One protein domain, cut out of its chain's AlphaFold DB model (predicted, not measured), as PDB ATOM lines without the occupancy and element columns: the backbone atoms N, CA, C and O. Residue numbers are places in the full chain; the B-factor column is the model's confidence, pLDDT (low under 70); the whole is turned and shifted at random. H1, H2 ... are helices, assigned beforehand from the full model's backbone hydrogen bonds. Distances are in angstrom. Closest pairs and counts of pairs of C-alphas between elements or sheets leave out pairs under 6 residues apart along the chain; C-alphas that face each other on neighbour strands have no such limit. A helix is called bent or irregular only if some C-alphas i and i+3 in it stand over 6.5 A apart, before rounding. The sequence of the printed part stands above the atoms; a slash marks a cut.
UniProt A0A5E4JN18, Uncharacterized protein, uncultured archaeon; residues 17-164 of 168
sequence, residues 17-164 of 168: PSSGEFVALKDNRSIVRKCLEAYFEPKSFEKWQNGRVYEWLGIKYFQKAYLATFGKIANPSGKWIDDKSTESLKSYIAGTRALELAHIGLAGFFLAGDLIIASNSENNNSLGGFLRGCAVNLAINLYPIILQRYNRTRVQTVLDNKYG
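What this domain is: This is residues 17 to 164 of the 168 residues of an uncharacterized protein of uncultured archaeon (UniProt A0A5E4JN18). Two long helices, H6 and H7, run side by side as a helical hairpin, and the short helices H3 and H4 and the kinked H5 form a loose group on the H7 side of it, with H5 about perpendicular to H7 and meeting it with residues 59 to 63 alone. H2 runs toward the hairpin and comes close to it with its last residue, Phe 40, and the free residues 17 to 35, of which 21 to 24 belong to H1 and 31 to 35 to H2, stick out as a thin arm. The printed part has 148 residues with seven named helices, H1 to H7 in order, and no named strand; its class is all helix. It is loose, with a radius of gyration of the C-alphas of 20.1 A, and elongated, spanning 72 by 43 by 30 A.

How they stand to each other: Start at H1, residues 21 to 24, which touches no helix. Go on to H2, residues 31 to 40: it is close to but not clearly touching H6, residues 86 to 119, about perpendicular at 78 degrees, with C-alphas 40 and 97 closest at 6.9 A. H3, residues 44 to 50, touches H7, residues 126 to 164, through residues 150 to 157 of H7 alone; the closest C-alphas, Asn 50 and Arg 154, are 5.8 A apart. H4, residues 52 to 56, touches H3 only at the corner, with C-alphas 46 and 53 closest at 6.5 A. H5, residues 59 to 74, is near H4 and touches H7 with residues 59 to 63 alone, about perpendicular at 90 degrees; C-alphas 59 and 147 are closest at 6.5 A. H7 is the hub, touching H3, H5 and H6. H6 and H7 form a hairpin, opposite ways at a shallow tilt of 14 degrees, with C-alphas 100 and 145 closest at 5.0 A. Helix packing is mostly crossed, but only just: 1 of 3 pairs is shallow. Every O i to N i+4 pair is within hydrogen-bond range in H2, H4 and H6, against 10 of 12 in H5, 33 of 35 in H7 and 1 of 3 in H3, where 2 of 4 O i to N i+3 pairs are; H1 is too short for an i+4 pair.

Where its parts are: Find C-alpha 21 at (-12.491, 35.202, -34.775), where H1 begins. H2 runs 14.4 A and H5 18.7 A, with a kink of 51 degrees near residue 68. H3 and H5 are irregular: C-alphas 46 and 49 are 8.1 A apart, C-alphas 69 and 72 7.4 A. From C-alpha 86 at (-17.311, 40.731, -1.287) H6 runs 49.4 A. H7 runs 52.5 A, with a kink of 27 degrees near residue 138, to C-alpha 164 at (-17.158, 30.290, -2.800).

The domain as a whole: The C-alphas of Ser 18 and Asn 124 are farthest apart, at 73.1 A. The printed part has no cut, and the link from H5 to H6, 11 residues, is long. Look for pLDDT under 70 at residues 17 to 29, 76 to 78, 123 to 124 and 164.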
ATOM      1  N   PRO A  17     -13.959  39.915 -40.911       48.06
ATOM      2  CA  PRO A  17     -13.751  38.663 -40.200       48.06
ATOM      3  C   PRO A  17     -15.054  38.286 -39.497       48.06
ATOM      4  O   PRO A  17     -15.669  39.107 -38.810       48.06
ATOM      5  N   SER A  18     -15.499  37.044 -39.698       52.50
ATOM      6  CA  SER A  18     -16.711  36.529 -39.063       52.50
ATOM      7  C   SER A  18     -16.609  36.668 -37.540       52.50
ATOM      8  O   SER A  18     -15.545  36.476 -36.951       52.50
ATOM      9  N   SER A  19     -17.732  36.981 -36.895       55.31
ATOM     10  CA  SER A  19     -17.885  37.285 -35.463       55.31
ATOM     11  C   SER A  19     -17.370  36.215 -34.479       55.31
ATOM     12  O   SER A  19     -17.422  36.429 -33.270       55.31
ATOM     13  N   GLY A  20     -16.841  35.090 -34.969       45.78
ATOM     14  CA  GLY A  20     -16.159  34.056 -34.189       45.78
ATOM     15  C   GLY A  20     -14.640  34.235 -34.035       45.78
ATOM     16  O   GLY A  20     -14.077  33.675 -33.098       45.78
ATOM     17  N   GLU A  21     -13.959  35.029 -34.871       42.75
ATOM     18  CA  GLU A  21     -12.491  35.202 -34.775       42.75
ATOM     19  C   GLU A  21     -12.051  36.157 -33.652       42.75
ATOM     20  O   GLU A  21     -10.928  36.058 -33.159       42.75
ATOM     21  N   PHE A  22     -12.949  37.007 -33.146       44.59
ATOM     22  CA  PHE A  22     -12.674  37.850 -31.972       44.59
ATOM     23  C   PHE A  22     -12.727  37.085 -30.637       44.59
ATOM     24  O   PHE A  22     -12.202  37.567 -29.633       44.59
ATOM     25  N   VAL A  23     -13.313  35.882 -30.601       45.16
ATOM     26  CA  VAL A  23     -13.394  35.060 -29.373       45.16
ATOM     27  C   VAL A  23     -12.058  34.369 -29.073       45.16
ATOM     28  O   VAL A  23     -11.776  34.010 -27.933       45.16
ATOM     29  N   ALA A  24     -11.171  34.286 -30.066       41.31
ATOM     30  CA  ALA A  24      -9.785  33.876 -29.893       41.31
ATOM     31  C   ALA A  24      -8.849  35.080 -29.683       41.31
ATOM     32  O   ALA A  24      -7.711  35.081 -30.155       41.31
ATOM     33  N   LEU A  25      -9.268  36.088 -28.905       45.81
ATOM     34  CA  LEU A  25      -8.318  36.957 -28.205       45.81
ATOM     35  C   LEU A  25      -7.635  36.134 -27.107       45.81
ATOM     36  O   LEU A  25      -7.932  36.221 -25.918       45.81
ATOM     37  N   LYS A  26      -6.721  35.286 -27.587       51.56
ATOM     38  CA  LYS A  26      -5.621  34.626 -26.901       51.56
ATOM     39  C   LYS A  26      -5.243  35.456 -25.685       51.56
ATOM     40  O   LYS A  26      -4.754  36.569 -25.840       51.56
ATOM     41  N   ASP A  27      -5.519  34.909 -24.508       57.88
ATOM     42  CA  ASP A  27      -5.183  35.454 -23.199       57.88
ATOM     43  C   ASP A  27      -3.708  35.909 -23.164       57.88
ATOM     44  O   ASP A  27      -2.790  35.155 -22.831       57.88
ATOM     45  N   ASN A  28      -3.489  37.161 -23.573       53.16
ATOM     46  CA  ASN A  28      -2.198  37.824 -23.720       53.16
ATOM     47  C   ASN A  28      -1.769  38.434 -22.378       53.16
ATOM     48  O   ASN A  28      -1.162  39.505 -22.317       53.16
ATOM     49  N   ARG A  29      -2.130  37.782 -21.263       63.53
ATOM     50  CA  ARG A  29      -1.597  38.121 -19.944       63.53
ATOM     51  C   ARG A  29      -0.081  37.955 -20.007       63.53
ATOM     52  O   ARG A  29       0.415  36.834 -20.155       63.53
ATOM     53  N   SER A  30       0.640  39.075 -19.901       82.56
ATOM     54  CA  SER A  30       2.104  39.106 -19.881       82.56
ATOM     55  C   SER A  30       2.642  38.089 -18.867       82.56
ATOM     56  O   SER A  30       2.051  37.885 -17.804       82.56
ATOM     57  N   ILE A  31       3.766  37.437 -19.178       86.44
ATOM     58  CA  ILE A  31       4.421  36.469 -18.276       86.44
ATOM     59  C   ILE A  31       4.600  37.077 -16.876       86.44
ATOM     60  O   ILE A  31       4.340  36.418 -15.876       86.44
ATOM     61  N   VAL A  32       4.926  38.372 -16.816       82.94
ATOM     62  CA  VAL A  32       5.014  39.159 -15.581       82.94
ATOM     63  C   VAL A  32       3.728  39.073 -14.762       82.94
ATOM     64  O   VAL A  32       3.779  38.775 -13.572       82.94
ATOM     65  N   ARG A  33       2.561  39.282 -15.382       85.75
ATOM     66  CA  ARG A  33       1.278  39.197 -14.682       85.75
ATOM     67  C   ARG A  33       1.015  37.792 -14.144       85.75
ATOM     68  O   ARG A  33       0.593  37.674 -12.999       85.75
ATOM     69  N   LYS A  34       1.301  36.744 -14.924       89.56
ATOM     70  CA  LYS A  34       1.151  35.349 -14.470       89.56
ATOM     71  C   LYS A  34       2.068  35.048 -13.282       89.56
ATOM     72  O   LYS A  34       1.619  34.464 -12.302       89.56
ATOM     73  N   CYS A  35       3.315  35.515 -13.323       89.31
ATOM     74  CA  CYS A  35       4.250  35.386 -12.207       89.31
ATOM     75  C   CYS A  35       3.776  36.146 -10.963       89.31
ATOM     76  O   CYS A  35       3.878  35.618  -9.860       89.31
ATOM     77  N   LEU A  36       3.228  37.356 -11.112       90.06
ATOM     78  CA  LEU A  36       2.679  38.124  -9.989       90.06
ATOM     79  C   LEU A  36       1.431  37.458  -9.402       90.06
ATOM     80  O   LEU A  36       1.288  37.379  -8.183       90.06
ATOM     81  N   GLU A  37       0.525  36.965 -10.246       90.50
ATOM     82  CA  GLU A  37      -0.643  36.194  -9.811       90.50
ATOM     83  C   GLU A  37      -0.195  34.970  -9.007       90.50
ATOM     84  O   GLU A  37      -0.590  34.838  -7.847       90.50
ATOM     85  N   ALA A  38       0.735  34.184  -9.552       90.94
ATOM     86  CA  ALA A  38       1.325  33.051  -8.857       90.94
ATOM     87  C   ALA A  38       2.031  33.469  -7.559       90.94
ATOM     88  O   ALA A  38       1.910  32.776  -6.560       90.94
ATOM     89  N   TYR A  39       2.755  34.585  -7.517       92.69
ATOM     90  CA  TYR A  39       3.443  35.038  -6.307       92.69
ATOM     91  C   TYR A  39       2.461  35.380  -5.175       92.69
ATOM     92  O   TYR A  39       2.664  34.961  -4.035       92.69
ATOM     93  N   PHE A  40       1.398  36.130  -5.476       92.94
ATOM     94  CA  PHE A  40       0.458  36.624  -4.464       92.94
ATOM     95  C   PHE A  40      -0.580  35.606  -4.007       92.94
ATOM     96  O   PHE A  40      -1.164  35.796  -2.935       92.94
ATOM     97  N   GLU A  41      -0.830  34.574  -4.810       90.62
ATOM     98  CA  GLU A  41      -1.758  33.509  -4.459       90.62
ATOM     99  C   GLU A  41      -1.307  32.802  -3.169       90.62
ATOM    100  O   GLU A  41      -0.165  32.321  -3.116       90.62
ATOM    101  N   PRO A  42      -2.179  32.721  -2.139       90.38
ATOM    102  CA  PRO A  42      -1.844  32.037  -0.901       90.38
ATOM    103  C   PRO A  42      -1.487  30.575  -1.156       90.38
ATOM    104  O   PRO A  42      -2.246  29.829  -1.781       90.38
ATOM    105  N   LYS A  43      -0.334  30.152  -0.653       90.75
ATOM    106  CA  LYS A  43       0.178  28.790  -0.814       90.75
ATOM    107  C   LYS A  43      -0.521  27.823   0.130       90.75
ATOM    108  O   LYS A  43      -1.059  28.217   1.161       90.75
ATOM    109  N   SER A  44      -0.487  26.533  -0.197       88.19
ATOM    110  CA  SER A  44      -1.116  25.477   0.613       88.19
ATOM    111  C   SER A  44      -0.648  25.502   2.073       88.19
ATOM    112  O   SER A  44      -1.468  25.415   2.984       88.19
ATOM    113  N   PHE A  45       0.651  25.711   2.306       88.50
ATOM    114  CA  PHE A  45       1.211  25.834   3.654       88.50
ATOM    115  C   PHE A  45       0.787  27.126   4.374       88.50
ATOM    116  O   PHE A  45       0.695  27.137   5.598       88.50
ATOM    117  N   GLU A  46       0.509  28.208   3.638       89.06
ATOM    118  CA  GLU A  46      -0.001  29.465   4.202       89.06
ATOM    119  C   GLU A  46      -1.472  29.290   4.602       89.06
ATOM    120  O   GLU A  46      -1.882  29.729   5.674       89.06
ATOM    121  N   LYS A  47      -2.264  28.581   3.786       86.69
ATOM    122  CA  LYS A  47      -3.672  28.259   4.074       86.69
ATOM    123  C   LYS A  47      -3.838  27.257   5.221       86.69
ATOM    124  O   LYS A  47      -4.883  27.255   5.877       86.69
ATOM    125  N   TRP A  48      -2.831  26.422   5.497       84.06
ATOM    126  CA  TRP A  48      -2.891  25.436   6.576       84.06
ATOM    127  C   TRP A  48      -3.213  26.101   7.921       84.06
ATOM    128  O   TRP A  48      -2.527  27.023   8.372       84.06
ATOM    129  N   GLN A  49      -4.305  25.641   8.539       80.94
ATOM    130  CA  GLN A  49      -4.856  26.198   9.778       80.94
ATOM    131  C   GLN A  49      -4.952  27.737   9.764       80.94
ATOM    132  O   GLN A  49      -4.683  28.394  10.767       80.94
ATOM    133  N   ASN A  50      -5.353  28.304   8.620       82.56
ATOM    134  CA  ASN A  50      -5.639  29.728   8.442       82.56
ATOM    135  C   ASN A  50      -4.444  30.658   8.746       82.56
ATOM    136  O   ASN A  50      -4.595  31.683   9.414       82.56
ATOM    137  N   GLY A  51      -3.244  30.299   8.275       83.62
ATOM    138  CA  GLY A  51      -2.037  31.109   8.468       83.62
ATOM    139  C   GLY A  51      -1.242  30.782   9.730       83.62
ATOM    140  O   GLY A  51      -0.404  31.592  10.131       83.62
ATOM    141  N   ARG A  52      -1.454  29.615  10.358       89.19
ATOM    142  CA  ARG A  52      -0.782  29.244  11.620       89.19
ATOM    143  C   ARG A  52       0.743  29.232  11.522       89.19
ATOM    144  O   ARG A  52       1.412  29.541  12.504       89.19
ATOM    145  N   VAL A  53       1.290  28.961  10.335       90.75
ATOM    146  CA  VAL A  53       2.735  29.051  10.071       90.75
ATOM    147  C   VAL A  53       3.302  30.421  10.460       90.75
ATOM    148  O   VAL A  53       4.350  30.506  11.092       90.75
ATOM    149  N   TYR A  54       2.576  31.500  10.178       92.06
ATOM    150  CA  TYR A  54       3.013  32.851  10.518       92.06
ATOM    151  C   TYR A  54       2.841  33.163  12.002       92.06
ATOM    152  O   TYR A  54       3.596  33.952  12.567       92.06
ATOM    153  N   GLU A  55       1.870  32.532  12.661       92.31
ATOM    154  CA  GLU A  55       1.702  32.661  14.106       92.31
ATOM    155  C   GLU A  55       2.898  32.085  14.865       92.31
ATOM    156  O   GLU A  55       3.348  32.704  15.828       92.31
ATOM    157  N   TRP A  56       3.454  30.961  14.402       92.38
ATOM    158  CA  TRP A  56       4.689  30.392  14.951       92.38
ATOM    159  C   TRP A  56       5.907  31.290  14.740       92.38
ATOM    160  O   TRP A  56       6.774  31.350  15.605       92.38
ATOM    161  N   LEU A  57       5.929  32.061  13.650       91.75
ATOM    162  CA  LEU A  57       6.927  33.112  13.416       91.75
ATOM    163  C   LEU A  57       6.683  34.374  14.264       91.75
ATOM    164  O   LEU A  57       7.356  35.384  14.087       91.75
ATOM    165  N   GLY A  58       5.705  34.355  15.174       93.44
ATOM    166  CA  GLY A  58       5.434  35.463  16.081       93.44
ATOM    167  C   GLY A  58       4.700  36.638  15.434       93.44
ATOM    168  O   GLY A  58       4.665  37.724  16.022       93.44
ATOM    169  N   ILE A  59       4.054  36.452  14.273       94.50
ATOM    170  CA  ILE A  59       3.414  37.557  13.539       94.50
ATOM    171  C   ILE A  59       2.359  38.299  14.367       94.50
ATOM    172  O   ILE A  59       2.167  39.496  14.192       94.50
ATOM    173  N   LYS A  60       1.703  37.620  15.318       92.75
ATOM    174  CA  LYS A  60       0.727  38.237  16.230       92.75
ATOM    175  C   LYS A  60       1.369  39.264  17.164       92.75
ATOM    176  O   LYS A  60       0.744  40.279  17.462       92.75
ATOM    177  N   TYR A  61       2.594  39.015  17.626       93.44
ATOM    178  CA  TYR A  61       3.339  39.975  18.445       93.44
ATOM    179  C   TYR A  61       3.762  41.171  17.601       93.44
ATOM    180  O   TYR A  61       3.515  42.310  17.995       93.44
ATOM    181  N   PHE A  62       4.294  40.907  16.405       93.44
ATOM    182  CA  PHE A  62       4.646  41.954  15.453       93.44
ATOM    183  C   PHE A  62       3.435  42.819  15.079       93.44
ATOM    184  O   PHE A  62       3.509  44.037  15.172       93.44
ATOM    185  N   GLN A  63       2.292  42.215  14.743       91.00
ATOM    186  CA  GLN A  63       1.060  42.929  14.404       91.00
ATOM    187  C   GLN A  63       0.610  43.854  15.536       91.00
ATOM    188  O   GLN A  63       0.236  44.996  15.283       91.00
ATOM    189  N   LYS A  64       0.648  43.380  16.788       90.38
ATOM    190  CA  LYS A  64       0.293  44.197  17.956       90.38
ATOM    191  C   LYS A  64       1.245  45.377  18.125       90.38
ATOM    192  O   LYS A  64       0.772  46.495  18.304       90.38
ATOM    193  N   ALA A  65       2.553  45.139  18.039       89.62
ATOM    194  CA  ALA A  65       3.556  46.199  18.122       89.62
ATOM    195  C   ALA A  65       3.379  47.218  16.986       89.62
ATOM    196  O   ALA A  65       3.271  48.414  17.237       89.62
ATOM    197  N   TYR A  66       3.230  46.742  15.749       87.31
ATOM    198  CA  TYR A  66       3.023  47.574  14.570       87.31
ATOM    199  C   TYR A  66       1.764  48.441  14.686       87.31
ATOM    200  O   TYR A  66       1.815  49.641  14.436       87.31
ATOM    201  N   LEU A  67       0.633  47.871  15.114       85.50
ATOM    202  CA  LEU A  67      -0.603  48.631  15.324       85.50
ATOM    203  C   LEU A  67      -0.489  49.627  16.486       85.50
ATOM    204  O   LEU A  67      -1.071  50.707  16.407       85.50
ATOM    205  N   ALA A  68       0.263  49.303  17.537       85.44
ATOM    206  CA  ALA A  68       0.508  50.230  18.638       85.44
ATOM    207  C   ALA A  68       1.352  51.437  18.196       85.44
ATOM    208  O   ALA A  68       1.055  52.561  18.592       85.44
ATOM    209  N   THR A  69       2.365  51.213  17.354       84.12
ATOM    210  CA  THR A  69       3.273  52.265  16.876       84.12
ATOM    211  C   THR A  69       2.677  53.076  15.726       84.12
ATOM    212  O   THR A  69       2.693  54.302  15.759       84.12
ATOM    213  N   PHE A  70       2.128  52.404  14.714       80.69
ATOM    214  CA  PHE A  70       1.714  53.023  13.451       80.69
ATOM    215  C   PHE A  70       0.206  52.996  13.220       80.69
ATOM    216  O   PHE A  70      -0.296  53.769  12.409       80.69
ATOM    217  N   GLY A  71      -0.542  52.147  13.927       75.19
ATOM    218  CA  GLY A  71      -1.965  51.928  13.652       75.19
ATOM    219  C   GLY A  71      -2.813  53.189  13.798       75.19
ATOM    220  O   GLY A  71      -3.662  53.437  12.951       75.19
ATOM    221  N   LYS A  72      -2.536  54.031  14.802       73.69
ATOM    222  CA  LYS A  72      -3.248  55.311  14.983       73.69
ATOM    223  C   LYS A  72      -2.926  56.347  13.902       73.69
ATOM    224  O   LYS A  72      -3.782  57.165  13.594       73.69
ATOM    225  N   ILE A  73      -1.713  56.311  13.347       75.81
ATOM    226  CA  ILE A  73      -1.270  57.228  12.286       75.81
ATOM    227  C   ILE A  73      -1.853  56.781  10.944       75.81
ATOM    228  O   ILE A  73      -2.389  57.589  10.195       75.81
ATOM    229  N   ALA A  74      -1.765  55.483  10.656       72.06
ATOM    230  CA  ALA A  74      -2.180  54.914   9.382       72.06
ATOM    231  C   ALA A  74      -3.703  54.760   9.264       72.06
ATOM    232  O   ALA A  74      -4.240  54.852   8.165       72.06
ATOM    233  N   ASN A  75      -4.405  54.519  10.374       74.69
ATOM    234  CA  ASN A  75      -5.857  54.416  10.384       74.69
ATOM    235  C   ASN A  75      -6.453  54.856  11.734       74.69
ATOM    236  O   ASN A  75      -6.693  54.019  12.614       74.69
ATOM    237  N   PRO A  76      -6.762  56.154  11.892       68.06
ATOM    238  CA  PRO A  76      -7.342  56.694  13.122       68.06
ATOM    239  C   PRO A  76      -8.668  56.032  13.520       68.06
ATOM    240  O   PRO A  76      -8.985  55.960  14.705       68.06
ATOM    241  N   SER A  77      -9.430  55.516  12.546       69.38
ATOM    242  CA  SER A  77     -10.705  54.828  12.790       69.38
ATOM    243  C   SER A  77     -10.535  53.423  13.386       69.38
ATOM    244  O   SER A  77     -11.487  52.855  13.921       69.38
ATOM    245  N   GLY A  78      -9.342  52.830  13.254       65.94
ATOM    246  CA  GLY A  78      -9.047  51.451  13.648       65.94
ATOM    247  C   GLY A  78      -9.714  50.369  12.786       65.94
ATOM    248  O   GLY A  78      -9.445  49.183  12.999       65.94
ATOM    249  N   LYS A  79     -10.558  50.737  11.811       70.06
ATOM    250  CA  LYS A  79     -11.267  49.805  10.925       70.06
ATOM    251  C   LYS A  79     -10.530  49.651   9.604       70.06
ATOM    252  O   LYS A  79     -10.537  50.543   8.770       70.06
ATOM    253  N   TRP A  80      -9.857  48.520   9.431       75.44
ATOM    254  CA  TRP A  80      -9.110  48.213   8.204       75.44
ATOM    255  C   TRP A  80      -9.970  47.565   7.113       75.44
ATOM    256  O   TRP A  80      -9.534  47.456   5.974       75.44
ATOM    257  N   ILE A  81     -11.163  47.105   7.486       80.25
ATOM    258  CA  ILE A  81     -12.186  46.538   6.614       80.25
ATOM    259  C   ILE A  81     -13.501  47.169   7.077       80.25
ATOM    260  O   ILE A  81     -13.867  47.011   8.247       80.25
ATOM    261  N   ASP A  82     -14.164  47.907   6.190       75.00
ATOM    262  CA  ASP A  82     -15.360  48.688   6.527       75.00
ATOM    263  C   ASP A  82     -16.584  47.795   6.756       75.00
ATOM    264  O   ASP A  82     -17.339  47.993   7.711       75.00
ATOM    265  N   ASP A  83     -16.733  46.756   5.931       82.31
ATOM    266  CA  ASP A  83     -17.801  45.768   6.022       82.31
ATOM    267  C   ASP A  83     -17.345  44.379   5.528       82.31
ATOM    268  O   ASP A  83     -16.242  44.184   5.026       82.31
ATOM    269  N   LYS A  84     -18.197  43.362   5.697       82.50
ATOM    270  CA  LYS A  84     -17.915  41.991   5.232       82.50
ATOM    271  C   LYS A  84     -18.471  41.715   3.828       82.50
ATOM    272  O   LYS A  84     -18.822  40.561   3.558       82.50
ATOM    273  N   SER A  85     -18.630  42.739   2.988       88.06
ATOM    274  CA  SER A  85     -19.039  42.572   1.592       88.06
ATOM    275  C   SER A  85     -17.901  41.985   0.757       88.06
ATOM    276  O   SER A  85     -16.717  42.165   1.047       88.06
ATOM    277  N   THR A  86     -18.261  41.289  -0.318       88.94
ATOM    278  CA  THR A  86     -17.311  40.731  -1.287       88.94
ATOM    279  C   THR A  86     -16.369  41.801  -1.845       88.94
ATOM    280  O   THR A  86     -15.178  41.547  -2.018       88.94
ATOM    281  N   GLU A  87     -16.879  43.007  -2.104       89.12
ATOM    282  CA  GLU A  87     -16.103  44.126  -2.646       89.12
ATOM    283  C   GLU A  87     -15.095  44.666  -1.631       89.12
ATOM    284  O   GLU A  87     -13.920  44.817  -1.971       89.12
ATOM    285  N   SER A  88     -15.506  44.865  -0.373       88.94
ATOM    286  CA  SER A  88     -14.608  45.330   0.691       88.94
ATOM    287  C   SER A  88     -13.467  44.337   0.943       88.94
ATOM    288  O   SER A  88     -12.298  44.723   1.004       88.94
ATOM    289  N   LEU A  89     -13.765  43.031   0.970       90.38
ATOM    290  CA  LEU A  89     -12.742  41.990   1.133       90.38
ATOM    291  C   LEU A  89     -11.776  41.929  -0.065       90.38
ATOM    292  O   LEU A  89     -10.564  41.811   0.132       90.38
ATOM    293  N   LYS A  90     -12.278  42.051  -1.304       91.19
ATOM    294  CA  LYS A  90     -11.436  42.108  -2.515       91.19
ATOM    295  C   LYS A  90     -10.550  43.355  -2.536       91.19
ATOM    296  O   LYS A  90      -9.366  43.249  -2.864       91.19
ATOM    297  N   SER A  91     -11.097  44.510  -2.154       91.25
ATOM    298  CA  SER A  91     -10.356  45.769  -2.036       91.25
ATOM    299  C   SER A  91      -9.237  45.659  -0.999       91.25
ATOM    300  O   SER A  91      -8.081  45.969  -1.291       91.25
ATOM    301  N   TYR A  92      -9.537  45.089   0.173       91.31
ATOM    302  CA  TYR A  92      -8.535  44.819   1.199       91.31
ATOM    303  C   TYR A  92      -7.410  43.916   0.676       91.31
ATOM    304  O   TYR A  92      -6.232  44.244   0.821       91.31
ATOM    305  N   ILE A  93      -7.747  42.809   0.001       92.75
ATOM    306  CA  ILE A  93      -6.756  41.915  -0.616       92.75
ATOM    307  C   ILE A  93      -5.875  42.679  -1.614       92.75
ATOM    308  O   ILE A  93      -4.651  42.540  -1.562       92.75
ATOM    309  N   ALA A  94      -6.448  43.511  -2.487       92.50
ATOM    310  CA  ALA A  94      -5.679  44.330  -3.424       92.50
ATOM    311  C   ALA A  94      -4.726  45.296  -2.695       92.50
ATOM    312  O   ALA A  94      -3.545  45.373  -3.048       92.50
ATOM    313  N   GLY A  95      -5.196  45.941  -1.624       91.75
ATOM    314  CA  GLY A  95      -4.381  46.791  -0.757       91.75
ATOM    315  C   GLY A  95      -3.196  46.046  -0.138       91.75
ATOM    316  O   GLY A  95      -2.064  46.526  -0.206       91.75
ATOM    317  N   THR A  96      -3.409  44.828   0.381       93.62
ATOM    318  CA  THR A  96      -2.302  44.015   0.924       93.62
ATOM    319  C   THR A  96      -1.244  43.689  -0.134       93.62
ATOM    320  O   THR A  96      -0.059  43.688   0.184       93.62
ATOM    321  N   ARG A  97      -1.635  43.453  -1.400       94.81
ATOM    322  CA  ARG A  97      -0.693  43.183  -2.506       94.81
ATOM    323  C   ARG A  97       0.135  44.422  -2.843       94.81
ATOM    324  O   ARG A  97       1.342  44.307  -3.022       94.81
ATOM    325  N   ALA A  98      -0.494  45.596  -2.889       92.12
ATOM    326  CA  ALA A  98       0.201  46.857  -3.141       92.12
ATOM    327  C   ALA A  98       1.216  47.182  -2.031       92.12
ATOM    328  O   ALA A  98       2.374  47.486  -2.319       92.12
ATOM    329  N   LEU A  99       0.815  47.044  -0.763       92.19
ATOM    330  CA  LEU A  99       1.710  47.249   0.378       92.19
ATOM    331  C   LEU A  99       2.836  46.212   0.421       92.19
ATOM    332  O   LEU A  99       3.969  46.558   0.746       92.19
ATOM    333  N   GLU A 100       2.552  44.956   0.077       94.69
ATOM    334  CA  GLU A 100       3.575  43.915  -0.034       94.69
ATOM    335  C   GLU A 100       4.613  44.268  -1.110       94.69
ATOM    336  O   GLU A 100       5.808  44.201  -0.832       94.69
ATOM    337  N   LEU A 101       4.187  44.718  -2.297       95.44
ATOM    338  CA  LEU A 101       5.104  45.165  -3.357       95.44
ATOM    339  C   LEU A 101       5.990  46.327  -2.919       95.44
ATOM    340  O   LEU A 101       7.186  46.311  -3.201       95.44
ATOM    341  N   ALA A 102       5.421  47.313  -2.222       94.25
ATOM    342  CA  ALA A 102       6.184  48.449  -1.723       94.25
ATOM    343  C   ALA A 102       7.318  47.994  -0.787       94.25
ATOM    344  O   ALA A 102       8.464  48.400  -0.967       94.25
ATOM    345  N   HIS A 103       7.029  47.088   0.154       95.38
ATOM    346  CA  HIS A 103       8.047  46.562   1.068       95.38
ATOM    347  C   HIS A 103       9.041  45.624   0.375       95.38
ATOM    348  O   HIS A 103      10.202  45.611   0.762       95.38
ATOM    349  N   ILE A 104       8.647  44.872  -0.661       96.12
ATOM    350  CA  ILE A 104       9.597  44.086  -1.475       96.12
ATOM    351  C   ILE A 104      10.585  45.018  -2.181       96.12
ATOM    352  O   ILE A 104      11.791  44.777  -2.148       96.12
ATOM    353  N   GLY A 105      10.080  46.095  -2.791       95.62
ATOM    354  CA  GLY A 105      10.912  47.101  -3.449       95.62
ATOM    355  C   GLY A 105      11.888  47.759  -2.476       95.62
ATOM    356  O   GLY A 105      13.088  47.807  -2.743       95.62
ATOM    357  N   LEU A 106      11.393  48.191  -1.311       95.56
ATOM    358  CA  LEU A 106      12.228  48.753  -0.249       95.56
ATOM    359  C   LEU A 106      13.243  47.734   0.279       95.56
ATOM    360  O   LEU A 106      14.413  48.077   0.432       95.56
ATOM    361  N   ALA A 107      12.841  46.478   0.492       96.38
ATOM    362  CA  ALA A 107      13.743  45.427   0.952       96.38
ATOM    363  C   ALA A 107      14.923  45.223   0.005       96.38
ATOM    364  O   ALA A 107      16.062  45.116   0.459       96.38
ATOM    365  N   GLY A 108      14.643  45.177  -1.302       96.50
ATOM    366  CA  GLY A 108      15.661  45.054  -2.339       96.50
ATOM    367  C   GLY A 108      16.571  46.278  -2.400       96.50
ATOM    368  O   GLY A 108      17.787  46.125  -2.478       96.50
ATOM    369  N   PHE A 109      16.000  47.482  -2.298       96.12
ATOM    370  CA  PHE A 109      16.762  48.731  -2.283       96.12
ATOM    371  C   PHE A 109      17.743  48.798  -1.102       96.12
ATOM    372  O   PHE A 109      18.932  49.040  -1.310       96.12
ATOM    373  N   PHE A 110      17.277  48.524   0.121       94.56
ATOM    374  CA  PHE A 110      18.136  48.521   1.308       94.56
ATOM    375  C   PHE A 110      19.200  47.426   1.244       94.56
ATOM    376  O   PHE A 110      20.366  47.706   1.500       94.56
ATOM    377  N   LEU A 111      18.831  46.210   0.823       94.56
ATOM    378  CA  LEU A 111      19.789  45.114   0.688       94.56
ATOM    379  C   LEU A 111      20.885  45.432  -0.338       94.56
ATOM    380  O   LEU A 111      22.054  45.154  -0.086       94.56
ATOM    381  N   ALA A 112      20.533  46.031  -1.480       94.12
ATOM    382  CA  ALA A 112      21.515  46.452  -2.476       94.12
ATOM    383  C   ALA A 112      22.475  47.508  -1.906       94.12
ATOM    384  O   ALA A 112      23.685  47.396  -2.095       94.12
ATOM    385  N   GLY A 113      21.953  48.492  -1.167       91.12
ATOM    386  CA  GLY A 113      22.770  49.484  -0.465       91.12
ATOM    387  C   GLY A 113      23.723  48.848   0.549       91.12
ATOM    388  O   GLY A 113      24.921  49.130   0.525       91.12
ATOM    389  N   ASP A 114      23.215  47.939   1.384       90.31
ATOM    390  CA  ASP A 114      24.010  47.214   2.380       90.31
ATOM    391  C   ASP A 114      25.129  46.388   1.726       90.31
ATOM    392  O   ASP A 114      26.258  46.379   2.220       90.31
ATOM    393  N   LEU A 115      24.853  45.735   0.590       91.00
ATOM    394  CA  LEU A 115      25.847  44.972  -0.173       91.00
ATOM    395  C   LEU A 115      26.939  45.870  -0.769       91.00
ATOM    396  O   LEU A 115      28.116  45.531  -0.674       91.00
ATOM    397  N   ILE A 116      26.569  47.021  -1.342       90.25
ATOM    398  CA  ILE A 116      27.525  47.992  -1.903       90.25
ATOM    399  C   ILE A 116      28.424  48.568  -0.803       90.25
ATOM    400  O   ILE A 116      29.628  48.738  -0.998       90.25
ATOM    401  N   ILE A 117      27.860  48.876   0.367       86.00
ATOM    402  CA  ILE A 117      28.635  49.367   1.513       86.00
ATOM    403  C   ILE A 117      29.589  48.275   2.006       86.00
ATOM    404  O   ILE A 117      30.759  48.555   2.265       86.00
ATOM    405  N   ALA A 118      29.113  47.032   2.107       86.31
ATOM    406  CA  ALA A 118      29.928  45.908   2.546       86.31
ATOM    407  C   ALA A 118      31.087  45.608   1.581       86.31
ATOM    408  O   ALA A 118      32.188  45.320   2.044       86.31
ATOM    409  N   SER A 119      30.870  45.712   0.263       85.44
ATOM    410  CA  SER A 119      31.897  45.413  -0.745       85.44
ATOM    411  C   SER A 119      32.992  46.476  -0.848       85.44
ATOM    412  O   SER A 119      34.107  46.153  -1.241       85.44
ATOM    413  N   ASN A 120      32.685  47.733  -0.515       81.25
ATOM    414  CA  ASN A 120      33.617  48.862  -0.639       81.25
ATOM    415  C   ASN A 120      34.321  49.228   0.677       81.25
ATOM    416  O   ASN A 120      35.076  50.197   0.728       81.25
ATOM    417  N   SER A 121      34.049  48.509   1.767       74.69
ATOM    418  CA  SER A 121      34.604  48.842   3.074       74.69
ATOM    419  C   SER A 121      35.894  48.062   3.335       74.69
ATOM    420  O   SER A 121      35.861  46.870   3.624       74.69
ATOM    421  N   GLU A 122      37.031  48.763   3.299       72.25
ATOM    422  CA  GLU A 122      38.354  48.229   3.680       72.25
ATOM    423  C   GLU A 122      38.502  47.989   5.199       72.25
ATOM    424  O   GLU A 122      39.525  47.496   5.668       72.25
ATOM    425  N   ASN A 123      37.482  48.329   5.994       66.38
ATOM    426  CA  ASN A 123      37.511  48.222   7.450       66.38
ATOM    427  C   ASN A 123      36.889  46.911   7.954       66.38
ATOM    428  O   ASN A 123      35.801  46.515   7.541       66.38
ATOM    429  N   ASN A 124      37.493  46.339   9.004       64.44
ATOM    430  CA  ASN A 124      37.028  45.133   9.713       64.44
ATOM    431  C   ASN A 124      35.604  45.225  10.320       64.44
ATOM    432  O   ASN A 124      35.075  44.227  10.804       64.44
ATOM    433  N   ASN A 125      34.963  46.400  10.299       72.19
ATOM    434  CA  ASN A 125      33.599  46.619  10.803       72.19
ATOM    435  C   ASN A 125      32.497  46.480   9.731       72.19
ATOM    436  O   ASN A 125      31.315  46.644  10.052       72.19
ATOM    437  N   SER A 126      32.856  46.172   8.481       79.50
ATOM    438  CA  SER A 126      31.928  46.042   7.347       79.50
ATOM    439  C   SER A 126      30.859  44.965   7.569       79.50
ATOM    440  O   SER A 126      29.667  45.220   7.386       79.50
ATOM    441  N   LEU A 127      31.260  43.801   8.092       84.56
ATOM    442  CA  LEU A 127      30.349  42.698   8.400       84.56
ATOM    443  C   LEU A 127      29.325  43.079   9.477       84.56
ATOM    444  O   LEU A 127      28.140  42.785   9.344       84.56
ATOM    445  N   GLY A 128      29.756  43.776  10.532       88.31
ATOM    446  CA  GLY A 128      28.856  44.227  11.595       88.31
ATOM    447  C   GLY A 128      27.815  45.234  11.096       88.31
ATOM    448  O   GLY A 128      26.660  45.184  11.517       88.31
ATOM    449  N   GLY A 129      28.201  46.127  10.180       88.06
ATOM    450  CA  GLY A 129      27.278  47.040   9.503       88.06
ATOM    451  C   GLY A 129      26.245  46.299   8.662       88.06
ATOM    452  O   GLY A 129      25.049  46.512   8.848       88.06
ATOM    453  N   PHE A 130      26.703  45.370   7.824       90.12
ATOM    454  CA  PHE A 130      25.842  44.544   6.979       90.12
ATOM    455  C   PHE A 130      24.831  43.723   7.789       90.12
ATOM    456  O   PHE A 130      23.641  43.722   7.485       90.12
ATOM    457  N   LEU A 131      25.274  43.071   8.870       91.62
ATOM    458  CA  LEU A 131      24.391  42.290   9.740       91.62
ATOM    459  C   LEU A 131      23.333  43.167  10.425       91.62
ATOM    460  O   LEU A 131      22.175  42.758  10.531       91.62
ATOM    461  N   ARG A 132      23.699  44.384  10.855       92.19
ATOM    462  CA  ARG A 132      22.729  45.358  11.382       92.19
ATOM    463  C   ARG A 132      21.728  45.791  10.313       92.19
ATOM    464  O   ARG A 132      20.536  45.810  10.605       92.19
ATOM    465  N   GLY A 133      22.190  46.095   9.101       93.06
ATOM    466  CA  GLY A 133      21.331  46.435   7.962       93.06
ATOM    467  C   GLY A 133      20.332  45.320   7.654       93.06
ATOM    468  O   GLY A 133      19.122  45.546   7.653       93.06
ATOM    469  N   CYS A 134      20.809  44.075   7.582       93.62
ATOM    470  CA  CYS A 134      19.966  42.892   7.416       93.62
ATOM    471  C   CYS A 134      18.923  42.741   8.533       93.62
ATOM    472  O   CYS A 134      17.762  42.445   8.247       93.62
ATOM    473  N   ALA A 135      19.298  42.968   9.796       94.75
ATOM    474  CA  ALA A 135      18.365  42.901  10.922       94.75
ATOM    475  C   ALA A 135      17.266  43.977  10.834       94.75
ATOM    476  O   ALA A 135      16.091  43.693  11.079       94.75
ATOM    477  N   VAL A 136      17.629  45.200  10.438       94.31
ATOM    478  CA  VAL A 136      16.670  46.290  10.212       94.31
ATOM    479  C   VAL A 136      15.758  45.967   9.029       94.31
ATOM    480  O   VAL A 136      14.540  46.101   9.139       94.31
ATOM    481  N   ASN A 137      16.316  45.475   7.923       95.19
ATOM    482  CA  ASN A 137      15.562  45.116   6.726       95.19
ATOM    483  C   ASN A 137      14.565  43.973   6.993       95.19
ATOM    484  O   ASN A 137      13.419  44.002   6.538       95.19
ATOM    485  N   LEU A 138      14.974  42.997   7.807       94.50
ATOM    486  CA  LEU A 138      14.111  41.934   8.312       94.50
ATOM    487  C   LEU A 138      12.916  42.515   9.085       94.50
ATOM    488  O   LEU A 138      11.772  42.188   8.778       94.50
ATOM    489  N   ALA A 139      13.164  43.396  10.057       92.88
ATOM    490  CA  ALA A 139      12.118  43.953  10.916       92.88
ATOM    491  C   ALA A 139      11.170  44.923  10.189       92.88
ATOM    492  O   ALA A 139       9.966  44.907  10.444       92.88
ATOM    493  N   ILE A 140      11.700  45.768   9.299       92.94
ATOM    494  CA  ILE A 140      10.952  46.874   8.683       92.94
ATOM    495  C   ILE A 140      10.373  46.501   7.318       92.94
ATOM    496  O   ILE A 140       9.359  47.070   6.937       92.94
ATOM    497  N   ASN A 141      10.945  45.540   6.589       95.00
ATOM    498  CA  ASN A 141      10.413  45.150   5.282       95.00
ATOM    499  C   ASN A 141       9.892  43.714   5.257       95.00
ATOM    500  O   ASN A 141       8.744  43.493   4.866       95.00
ATOM    501  N   LEU A 142      10.673  42.736   5.727       95.38
ATOM    502  CA  LEU A 142      10.244  41.337   5.637       95.38
ATOM    503  C   LEU A 142       9.067  41.021   6.569       95.38
ATOM    504  O   LEU A 142       8.105  40.385   6.142       95.38
ATOM    505  N   TYR A 143       9.092  41.485   7.819       95.31
ATOM    506  CA  TYR A 143       7.973  41.267   8.742       95.31
ATOM    507  C   TYR A 143       6.663  41.921   8.262       95.31
ATOM    508  O   TYR A 143       5.624  41.259   8.324       95.31
ATOM    509  N   PRO A 144       6.662  43.151   7.711       94.88
ATOM    510  CA  PRO A 144       5.484  43.692   7.037       94.88
ATOM    511  C   PRO A 144       5.010  42.880   5.833       94.88
ATOM    512  O   PRO A 144       3.807  42.660   5.723       94.88
ATOM    513  N   ILE A 145       5.905  42.371   4.976       95.69
ATOM    514  CA  ILE A 145       5.533  41.453   3.878       95.69
ATOM    515  C   ILE A 145       4.793  40.232   4.435       95.69
ATOM    516  O   ILE A 145       3.699  39.897   3.974       95.69
ATOM    517  N   ILE A 146       5.352  39.602   5.473       95.38
ATOM    518  CA  ILE A 146       4.742  38.452   6.147       95.38
ATOM    519  C   ILE A 146       3.374  38.827   6.732       95.38
ATOM    520  O   ILE A 146       2.417  38.067   6.591       95.38
ATOM    521  N   LEU A 147       3.247  40.009   7.341       94.69
ATOM    522  CA  LEU A 147       1.984  40.495   7.895       94.69
ATOM    523  C   LEU A 147       0.916  40.665   6.806       94.69
ATOM    524  O   LEU A 147      -0.224  40.242   7.004       94.69
ATOM    525  N   GLN A 148       1.277  41.236   5.651       94.94
ATOM    526  CA  GLN A 148       0.359  41.376   4.517       94.94
ATOM    527  C   GLN A 148      -0.095  40.009   3.990       94.94
ATOM    528  O   GLN A 148      -1.288  39.810   3.753       94.94
ATOM    529  N   ARG A 149       0.821  39.037   3.879       94.81
ATOM    530  CA  ARG A 149       0.496  37.661   3.463       94.81
ATOM    531  C   ARG A 149      -0.407  36.935   4.452       94.81
ATOM    532  O   ARG A 149      -1.392  36.314   4.045       94.81
ATOM    533  N   TYR A 150      -0.112  37.049   5.745       94.62
ATOM    534  CA  TYR A 150      -0.926  36.483   6.819       94.62
ATOM    535  C   TYR A 150      -2.354  37.041   6.782       94.62
ATOM    536  O   TYR A 150      -3.322  36.278   6.764       94.62
ATOM    537  N   ASN A 151      -2.500  38.365   6.690       92.50
ATOM    538  CA  ASN A 151      -3.811  39.007   6.622       92.50
ATOM    539  C   ASN A 151      -4.571  38.621   5.346       92.50
ATOM    540  O   ASN A 151      -5.745  38.256   5.427       92.50
ATOM    541  N   ARG A 152      -3.901  38.636   4.185       93.50
ATOM    542  CA  ARG A 152      -4.497  38.237   2.903       93.50
ATOM    543  C   ARG A 152      -5.021  36.810   2.942       93.50
ATOM    544  O   ARG A 152      -6.152  36.578   2.538       93.50
ATOM    545  N   THR A 153      -4.235  35.870   3.462       93.06
ATOM    546  CA  THR A 153      -4.625  34.454   3.542       93.06
ATOM    547  C   THR A 153      -5.900  34.266   4.365       93.06
ATOM    548  O   THR A 153      -6.813  33.545   3.958       93.06
ATOM    549  N   ARG A 154      -6.009  34.976   5.493       91.38
ATOM    550  CA  ARG A 154      -7.184  34.911   6.371       91.38
ATOM    551  C   ARG A 154      -8.422  35.527   5.738       91.38
ATOM    552  O   ARG A 154      -9.507  34.961   5.843       91.38
ATOM    553  N   VAL A 155      -8.266  36.667   5.070       91.25
ATOM    554  CA  VAL A 155      -9.371  37.330   4.365       91.25
ATOM    555  C   VAL A 155      -9.826  36.514   3.157       91.25
ATOM    556  O   VAL A 155     -11.027  36.352   2.968       91.25
ATOM    557  N   GLN A 156      -8.893  35.924   2.405       90.69
ATOM    558  CA  GLN A 156      -9.209  35.020   1.299       90.69
ATOM    559  C   GLN A 156     -10.003  33.807   1.791       90.69
ATOM    560  O   GLN A 156     -11.025  33.483   1.212       90.69
ATOM    561  N   THR A 157      -9.613  33.203   2.917       88.38
ATOM    562  CA  THR A 157     -10.355  32.075   3.509       88.38
ATOM    563  C   THR A 157     -11.793  32.461   3.875       88.38
ATOM    564  O   THR A 157     -12.719  31.682   3.677       88.38
ATOM    565  N   VAL A 158     -12.011  33.678   4.392       88.62
ATOM    566  CA  VAL A 158     -13.368  34.183   4.675       88.62
ATOM    567  C   VAL A 158     -14.164  34.389   3.387       88.62
ATOM    568  O   VAL A 158     -15.348  34.057   3.355       88.62
ATOM    569  N   LEU A 159     -13.530  34.929   2.343       88.56
ATOM    570  CA  LEU A 159     -14.150  35.136   1.037       88.56
ATOM    571  C   LEU A 159     -14.565  33.796   0.409       88.56
ATOM    572  O   LEU A 159     -15.723  33.641   0.032       88.56
ATOM    573  N   ASP A 160     -13.650  32.826   0.387       87.19
ATOM    574  CA  ASP A 160     -13.856  31.488  -0.172       87.19
ATOM    575  C   ASP A 160     -14.961  30.736   0.595       87.19
ATOM    576  O   ASP A 160     -15.872  30.187  -0.012       87.19
ATOM    577  N   ASN A 161     -14.963  30.782   1.931       85.12
ATOM    578  CA  ASN A 161     -15.973  30.077   2.733       85.12
ATOM    579  C   ASN A 161     -17.373  30.706   2.658       85.12
ATOM    580  O   ASN A 161     -18.366  29.998   2.794       85.12
ATOM    581  N   LYS A 162     -17.470  32.036   2.532       81.31
ATOM    582  CA  LYS A 162     -18.758  32.753   2.583       81.31
ATOM    583  C   LYS A 162     -19.411  32.906   1.209       81.31
ATOM    584  O   LYS A 162     -20.629  33.002   1.144       81.31
ATOM    585  N   TYR A 163     -18.610  32.956   0.147       74.25
ATOM    586  CA  TYR A 163     -19.069  33.252  -1.215       74.25
ATOM    587  C   TYR A 163     -18.568  32.249  -2.264       74.25
ATOM    588  O   TYR A 163     -18.990  32.309  -3.412       74.25
ATOM    589  N   GLY A 164     -17.658  31.338  -1.905       61.62
ATOM    590  CA  GLY A 164     -17.158  30.290  -2.800       61.62
ATOM    591  C   GLY A 164     -18.018  29.025  -2.831       61.62
ATOM    592  O   GLY A 164     -17.799  28.194  -3.700       61.62
TER     593      GLY A 164